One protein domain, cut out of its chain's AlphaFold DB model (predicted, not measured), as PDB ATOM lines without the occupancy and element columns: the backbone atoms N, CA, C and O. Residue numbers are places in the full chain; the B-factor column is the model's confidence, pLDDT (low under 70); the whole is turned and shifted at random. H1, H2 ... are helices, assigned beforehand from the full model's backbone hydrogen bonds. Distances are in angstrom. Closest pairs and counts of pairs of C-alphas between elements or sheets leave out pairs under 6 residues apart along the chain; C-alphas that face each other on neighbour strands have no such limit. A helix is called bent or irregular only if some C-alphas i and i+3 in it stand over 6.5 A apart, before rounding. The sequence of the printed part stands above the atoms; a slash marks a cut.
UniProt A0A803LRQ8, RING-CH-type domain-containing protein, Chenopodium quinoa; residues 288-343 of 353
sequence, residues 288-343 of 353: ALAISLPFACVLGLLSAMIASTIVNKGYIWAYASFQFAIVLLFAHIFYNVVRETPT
ATOM      1  N   ALA A 288     250.399 238.423 236.947       70.38
ATOM      2  CA  ALA A 288     250.570 239.871 237.054       70.38
ATOM      3  C   ALA A 288     250.470 240.367 238.510       70.38
ATOM      4  O   ALA A 288     251.237 241.240 238.919       70.38
ATOM      5  N   LEU A 289     249.580 239.792 239.325       69.19
ATOM      6  CA  LEU A 289     249.438 240.093 240.754       69.19
ATOM      7  C   LEU A 289     250.623 239.575 241.573       69.19
ATOM      8  O   LEU A 289     251.094 240.293 242.447       69.19
ATOM      9  N   ALA A 290     251.177 238.401 241.264       75.44
ATOM     10  CA  ALA A 290     252.380 237.894 241.928       75.44
ATOM     11  C   ALA A 290     253.603 238.823 241.763       75.44
ATOM     12  O   ALA A 290     254.466 238.857 242.637       75.44
ATOM     13  N   ILE A 291     253.656 239.605 240.676       74.56
ATOM     14  CA  ILE A 291     254.722 240.582 240.392       74.56
ATOM     15  C   ILE A 291     254.353 241.990 240.899       74.56
ATOM     16  O   ILE A 291     255.192 242.689 241.464       74.56
ATOM     17  N   SER A 292     253.096 242.418 240.747       81.00
ATOM     18  CA  SER A 292     252.656 243.768 241.138       81.00
ATOM     19  C   SER A 292     252.309 243.923 242.623       81.00
ATOM     20  O   SER A 292     252.464 245.018 243.160       81.00
ATOM     21  N   LEU A 293     251.912 242.857 243.327       82.25
ATOM     22  CA  LEU A 293     251.663 242.876 244.773       82.25
ATOM     23  C   LEU A 293     252.925 243.200 245.599       82.25
ATOM     24  O   LEU A 293     252.837 244.101 246.438       82.25
ATOM     25  N   PRO A 294     254.100 242.563 245.392       83.88
ATOM     26  CA  PRO A 294     255.317 242.961 246.102       83.88
ATOM     27  C   PRO A 294     255.770 244.377 245.718       83.88
ATOM     28  O   PRO A 294     256.200 245.121 246.594       83.88
ATOM     29  N   PHE A 295     255.602 244.797 244.459       82.25
ATOM     30  CA  PHE A 295     255.890 246.169 244.020       82.25
ATOM     31  C   PHE A 295     255.018 247.207 244.751       82.25
ATOM     32  O   PHE A 295     255.541 248.147 245.349       82.25
ATOM     33  N   ALA A 296     253.697 247.001 244.789       85.56
ATOM     34  CA  ALA A 296     252.763 247.859 245.515       85.56
ATOM     35  C   ALA A 296     253.021 247.849 247.032       85.56
ATOM     36  O   ALA A 296     252.930 248.892 247.679       85.56
ATOM     37  N   CYS A 297     253.398 246.699 247.602       85.06
ATOM     38  CA  CYS A 297     253.775 246.582 249.009       85.06
ATOM     39  C   CYS A 297     255.044 247.389 249.327       85.06
ATOM     40  O   CYS A 297     255.038 248.183 250.269       85.06
ATOM     41  N   VAL A 298     256.100 247.266 248.514       86.44
ATOM     42  CA  VAL A 298     257.342 248.038 248.676       86.44
ATOM     43  C   VAL A 298     257.074 249.536 248.542       86.44
ATOM     44  O   VAL A 298     257.472 250.288 249.428       86.44
ATOM     45  N   LEU A 299     256.352 249.989 247.512       83.31
ATOM     46  CA  LEU A 299     256.004 251.411 247.363       83.31
ATOM     47  C   LEU A 299     255.103 251.927 248.503       83.31
ATOM     48  O   LEU A 299     255.264 253.065 248.953       83.31
ATOM     49  N   GLY A 300     254.195 251.097 249.020       88.94
ATOM     50  CA  GLY A 300     253.371 251.416 250.188       88.94
ATOM     51  C   GLY A 300     254.206 251.602 251.458       88.94
ATOM     52  O   GLY A 300     254.093 252.624 252.132       88.94
ATOM     53  N   LEU A 301     255.109 250.664 251.755       84.38
ATOM     54  CA  LEU A 301     256.012 250.753 252.906       84.38
ATOM     55  C   LEU A 301     256.990 251.931 252.775       84.38
ATOM     56  O   LEU A 301     257.219 252.652 253.742       84.38
ATOM     57  N   LEU A 302     257.514 252.177 251.573       82.62
ATOM     58  CA  LEU A 302     258.376 253.319 251.270       82.62
ATOM     59  C   LEU A 302     257.660 254.669 251.438       82.62
ATOM     60  O   LEU A 302     258.255 255.602 251.979       82.62
ATOM     61  N   SER A 303     256.399 254.792 251.015       83.88
ATOM     62  CA  SER A 303     255.619 256.029 251.181       83.88
ATOM     63  C   SER A 303     255.184 256.262 252.630       83.88
ATOM     64  O   SER A 303     255.316 257.384 253.125       83.88
ATOM     65  N   ALA A 304     254.787 255.213 253.357       85.06
ATOM     66  CA  ALA A 304     254.549 255.290 254.798       85.06
ATOM     67  C   ALA A 304     255.821 255.706 255.562       85.06
ATOM     68  O   ALA A 304     255.767 256.577 256.430       85.06
ATOM     69  N   MET A 305     256.982 255.158 255.187       83.00
ATOM     70  CA  MET A 305     258.267 255.499 255.799       83.00
ATOM     71  C   MET A 305     258.732 256.929 255.461       83.00
ATOM     72  O   MET A 305     259.301 257.577 256.339       83.00
ATOM     73  N   ILE A 306     258.416 257.485 254.276       79.94
ATOM     74  CA  ILE A 306     258.554 258.940 254.031       79.94
ATOM     75  C   ILE A 306     257.684 259.703 255.029       79.94
ATOM     76  O   ILE A 306     258.188 260.539 255.776       79.94
ATOM     77  N   ALA A 307     256.380 259.411 255.052       80.50
ATOM     78  CA  ALA A 307     255.411 260.175 255.831       80.50
ATOM     79  C   ALA A 307     255.772 260.221 257.327       80.50
ATOM     80  O   ALA A 307     255.663 261.272 257.957       80.50
ATOM     81  N   SER A 308     256.279 259.114 257.881       78.50
ATOM     82  CA  SER A 308     256.757 259.039 259.267       78.50
ATOM     83  C   SER A 308     258.104 259.734 259.528       78.50
ATOM     84  O   SER A 308     258.377 260.088 260.673       78.50
ATOM     85  N   THR A 309     258.960 259.945 258.519       69.38
ATOM     86  CA  THR A 309     260.323 260.497 258.708       69.38
ATOM     87  C   THR A 309     260.461 261.993 258.422       69.38
ATOM     88  O   THR A 309     261.475 262.578 258.802       69.38
ATOM     89  N   ILE A 310     259.428 262.654 257.877       63.78
ATOM     90  CA  ILE A 310     259.374 264.119 257.646       63.78
ATOM     91  C   ILE A 310     259.706 264.947 258.911       63.78
ATOM     92  O   ILE A 310     260.193 266.074 258.805       63.78
ATOM     93  N   VAL A 311     259.508 264.382 260.108       67.69
ATOM     94  CA  VAL A 311     259.864 265.000 261.400       67.69
ATOM     95  C   VAL A 311     261.383 265.238 261.547       67.69
ATOM     96  O   VAL A 311     261.790 266.223 262.158       67.69
ATOM     97  N   ASN A 312     262.235 264.393 260.951       71.12
ATOM     98  CA  ASN A 312     263.693 264.415 261.128       71.12
ATOM     99  C   ASN A 312     264.434 264.924 259.877       71.12
ATOM    100  O   ASN A 312     265.001 264.153 259.100       71.12
ATOM    101  N   LYS A 313     264.505 266.256 259.722       74.25
ATOM    102  CA  LYS A 313     265.125 266.939 258.563       74.25
ATOM    103  C   LYS A 313     266.559 266.511 258.204       74.25
ATOM    104  O   LYS A 313     266.948 266.670 257.052       74.25
ATOM    105  N   GLY A 314     267.342 265.982 259.148       81.44
ATOM    106  CA  GLY A 314     268.760 265.655 258.932       81.44
ATOM    107  C   GLY A 314     269.042 264.522 257.934       81.44
ATOM    108  O   GLY A 314     270.129 264.482 257.370       81.44
ATOM    109  N   TYR A 315     268.082 263.622 257.683       79.81
ATOM    110  CA  TYR A 315     268.333 262.371 256.942       79.81
ATOM    111  C   TYR A 315     267.633 262.271 255.577       79.81
ATOM    112  O   TYR A 315     267.737 261.245 254.904       79.81
ATOM    113  N   ILE A 316     266.970 263.347 255.130       80.06
ATOM    114  CA  ILE A 316     266.163 263.387 253.895       80.06
ATOM    115  C   ILE A 316     266.962 262.921 252.662       80.06
ATOM    116  O   ILE A 316     266.451 262.152 251.852       80.06
ATOM    117  N   TRP A 317     268.221 263.352 252.520       79.56
ATOM    118  CA  TRP A 317     269.039 263.032 251.342       79.56
ATOM    119  C   TRP A 317     269.499 261.567 251.301       79.56
ATOM    120  O   TRP A 317     269.376 260.911 250.266       79.56
ATOM    121  N   ALA A 318     269.954 261.023 252.434       82.69
ATOM    122  CA  ALA A 318     270.307 259.605 252.548       82.69
ATOM    123  C   ALA A 318     269.090 258.708 252.261       82.69
ATOM    124  O   ALA A 318     269.199 257.703 251.562       82.69
ATOM    125  N   TYR A 319     267.914 259.125 252.737       78.81
ATOM    126  CA  TYR A 319     266.659 258.434 252.487       78.81
ATOM    127  C   TYR A 319     266.237 258.473 251.004       78.81
ATOM    128  O   TYR A 319     265.881 257.441 250.435       78.81
ATOM    129  N   ALA A 320     266.331 259.634 250.346       81.50
ATOM    130  CA  ALA A 320     266.044 259.771 248.916       81.50
ATOM    131  C   ALA A 320     266.995 258.922 248.047       81.50
ATOM    132  O   ALA A 320     266.550 258.264 247.106       81.50
ATOM    133  N   SER A 321     268.283 258.874 248.404       85.75
ATOM    134  CA  SER A 321     269.279 258.003 247.765       85.75
ATOM    135  C   SER A 321     268.916 256.517 247.906       85.75
ATOM    136  O   SER A 321     268.905 255.780 246.920       85.75
ATOM    137  N   PHE A 322     268.517 256.085 249.108       82.88
ATOM    138  CA  PHE A 322     268.078 254.711 249.370       82.88
ATOM    139  C   PHE A 322     266.820 254.326 248.572       82.88
ATOM    140  O   PHE A 322     266.771 253.242 247.992       82.88
ATOM    141  N   GLN A 323     265.828 255.220 248.461       83.62
ATOM    142  CA  GLN A 323     264.662 254.975 247.604       83.62
ATOM    143  C   GLN A 323     265.033 254.844 246.126       83.62
ATOM    144  O   GLN A 323     264.561 253.922 245.461       83.62
ATOM    145  N   PHE A 324     265.886 255.731 245.614       84.56
ATOM    146  CA  PHE A 324     266.328 255.678 244.223       84.56
ATOM    147  C   PHE A 324     267.082 254.374 243.921       84.56
ATOM    148  O   PHE A 324     266.802 253.721 242.915       84.56
ATOM    149  N   ALA A 325     267.952 253.928 244.833       88.12
ATOM    150  CA  ALA A 325     268.635 252.641 244.732       88.12
ATOM    151  C   ALA A 325     267.658 251.449 244.702       88.12
ATOM    152  O   ALA A 325     267.837 250.537 243.896       88.12
ATOM    153  N   ILE A 326     266.593 251.469 245.518       85.44
ATOM    154  CA  ILE A 326     265.542 250.438 245.486       85.44
ATOM    155  C   ILE A 326     264.801 250.441 244.142       85.44
ATOM    156  O   ILE A 326     264.623 249.377 243.548       85.44
ATOM    157  N   VAL A 327     264.401 251.609 243.629       86.50
ATOM    158  CA  VAL A 327     263.703 251.717 242.335       86.50
ATOM    159  C   VAL A 327     264.575 251.195 241.189       86.50
ATOM    160  O   VAL A 327     264.087 250.416 240.370       86.50
ATOM    161  N   LEU A 328     265.867 251.539 241.160       87.75
ATOM    162  CA  LEU A 328     266.810 251.006 240.170       87.75
ATOM    163  C   LEU A 328     267.001 249.487 240.295       87.75
ATOM    164  O   LEU A 328     267.048 248.796 239.279       87.75
ATOM    165  N   LEU A 329     267.074 248.951 241.517       87.94
ATOM    166  CA  LEU A 329     267.209 247.513 241.756       87.94
ATOM    167  C   LEU A 329     265.976 246.742 241.259       87.94
ATOM    168  O   LEU A 329     266.130 245.732 240.573       87.94
ATOM    169  N   PHE A 330     264.761 247.236 241.523       83.06
ATOM    170  CA  PHE A 330     263.537 246.627 240.990       83.06
ATOM    171  C   PHE A 330     263.419 246.768 239.468       83.06
ATOM    172  O   PHE A 330     263.032 245.805 238.808       83.06
ATOM    173  N   ALA A 331     263.809 247.911 238.894       84.19
ATOM    174  CA  ALA A 331     263.853 248.092 237.444       84.19
ATOM    175  C   ALA A 331     264.849 247.126 236.773       84.19
ATOM    176  O   ALA A 331     264.533 246.546 235.738       84.19
ATOM    177  N   HIS A 332     266.015 246.890 237.385       86.75
ATOM    178  CA  HIS A 332     267.008 245.925 236.906       86.75
ATOM    179  C   HIS A 332     266.513 244.473 237.008       86.75
ATOM    180  O   HIS A 332     266.675 243.710 236.056       86.75
ATOM    181  N   ILE A 333     265.855 244.092 238.112       84.38
ATOM    182  CA  ILE A 333     265.218 242.768 238.238       84.38
ATOM    183  C   ILE A 333     264.142 242.588 237.160       84.38
ATOM    184  O   ILE A 333     264.153 241.576 236.464       84.38
ATOM    185  N   PHE A 334     263.255 243.568 236.972       81.06
ATOM    186  CA  PHE A 334     262.212 243.505 235.945       81.06
ATOM    187  C   PHE A 334     262.800 243.421 234.529       81.06
ATOM    188  O   PHE A 334     262.384 242.574 233.743       81.06
ATOM    189  N   TYR A 335     263.815 244.233 234.222       82.38
ATOM    190  CA  TYR A 335     264.519 244.203 232.938       82.38
ATOM    191  C   TYR A 335     265.162 242.839 232.662       82.38
ATOM    192  O   TYR A 335     265.079 242.346 231.540       82.38
ATOM    193  N   ASN A 336     265.742 242.188 233.673       81.94
ATOM    194  CA  ASN A 336     266.315 240.852 233.512       81.94
ATOM    195  C   ASN A 336     265.229 239.773 233.366       81.94
ATOM    196  O   ASN A 336     265.337 238.945 232.471       81.94
ATOM    197  N   VAL A 337     264.134 239.836 234.134       76.75
ATOM    198  CA  VAL A 337     262.982 238.920 233.988       76.75
ATOM    199  C   VAL A 337     262.327 239.034 232.602       76.75
ATOM    200  O   VAL A 337     261.954 238.019 232.024       76.75
ATOM    201  N   VAL A 338     262.233 240.241 232.035       74.19
ATOM    202  CA  VAL A 338     261.724 240.471 230.667       74.19
ATOM    203  C   VAL A 338     262.751 240.079 229.593       74.19
ATOM    204  O   VAL A 338     262.376 239.657 228.502       74.19
ATOM    205  N   ARG A 339     264.056 240.145 229.880       69.94
ATOM    206  CA  ARG A 339     265.101 239.616 228.981       69.94
ATOM    207  C   ARG A 339     265.216 238.094 229.010       69.94
ATOM    208  O   ARG A 339     265.641 237.518 228.016       69.94
ATOM    209  N   GLU A 340     264.802 237.453 230.100       56.25
ATOM    210  CA  GLU A 340     264.639 235.997 230.202       56.25
ATOM    211  C   GLU A 340     263.307 235.490 229.609       56.25
ATOM    212  O   GLU A 340     263.027 234.291 229.635       56.25
ATOM    213  N   THR A 341     262.555 236.361 228.924       50.69
ATOM    214  CA  THR A 341     261.689 235.972 227.798       50.69
ATOM    215  C   THR A 341     262.321 236.358 226.450       50.69
ATOM    216  O   THR A 341     261.808 237.254 225.777       50.69
ATOM    217  N   PRO A 342     263.438 235.729 226.022       45.88
ATOM    218  CA  PRO A 342     263.963 235.932 224.681       45.88
ATOM    219  C   PRO A 342     263.059 235.246 223.651       45.88
ATOM    220  O   PRO A 342     262.651 234.093 223.824       45.88
ATOM    221  N   THR A 343     262.813 235.924 222.534       50.66
ATOM    222  CA  THR A 343     262.287 235.323 221.302       50.66
ATOM    223  C   THR A 343     263.324 234.346 220.740       50.66
ATOM    224  O   THR A 343     264.258 234.718 220.032       50.66
TER     225      THR A 343
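AT A GLANCE: This is residues 288 to 343 of the 353 residues of the protein "RING-CH-type domain-containing protein" of Chenopodium quinoa (UniProt A0A803LRQ8). What does the model look like? Two long helices, H2 and the shorter H1, lie side by side and run opposite ways as a loose, thin pair, with the tight link between them at one end. Residues 335 to 343 stick out, of which 335 to 339 belong to H2, and so do residues 310 to 315, of which 313 to 315 belong to H2. What is it made of? The printed part has 56 residues, with two named helices in the order H1, H2, no named strand, and the class all helix. How large is it? It is loose, with a radius of gyration of the C-alphas of 14.4 A and spans of 49 by 21 by 7 A.

IN THESE COORDINATES: Where is the longest helix? H2 holds residues 313 to 339 and is 40.3 A long from first to last C-alpha, ending at C-alpha 339 at (265.101, 239.616, 228.981). It is irregular: C-alphas 314 and 317 are 8.0 A apart. Where is the other helix? H1 holds residues 288 to 309, 31.5 A from first to last C-alpha, and begins at C-alpha 288 at (250.570, 239.871, 237.054). It is neither bent nor irregular, but only just: C-alphas 291 and 294 are 6.2 A apart.

HOW THE PARTS SIT: How does H2 stand to H1? They are close but not clearly touching, with 1 pair of C-alphas within 8 A, the closest being those of Leu 302 and Gln 323 at 7.5 A. Their lines stand at a shallow tilt of 8 degrees, opposite ways. What do the backbones show? O i to N i+4 pairs are within hydrogen-bond range in 21 of 23 cases in H2 and 16 of 18 in H1.

THE WHOLE: What is the greatest distance? The two C-alphas farthest apart, those of Val 311 and Thr 343, are 49.9 A apart. Is there a cut? The printed part has no cut, and the link from H1 to H2 is tight. Where is confidence low? The mean pLDDT of the printed part is 78.5, and residue 289, residues 309 to 311 and residues 339 to 343 are under 70.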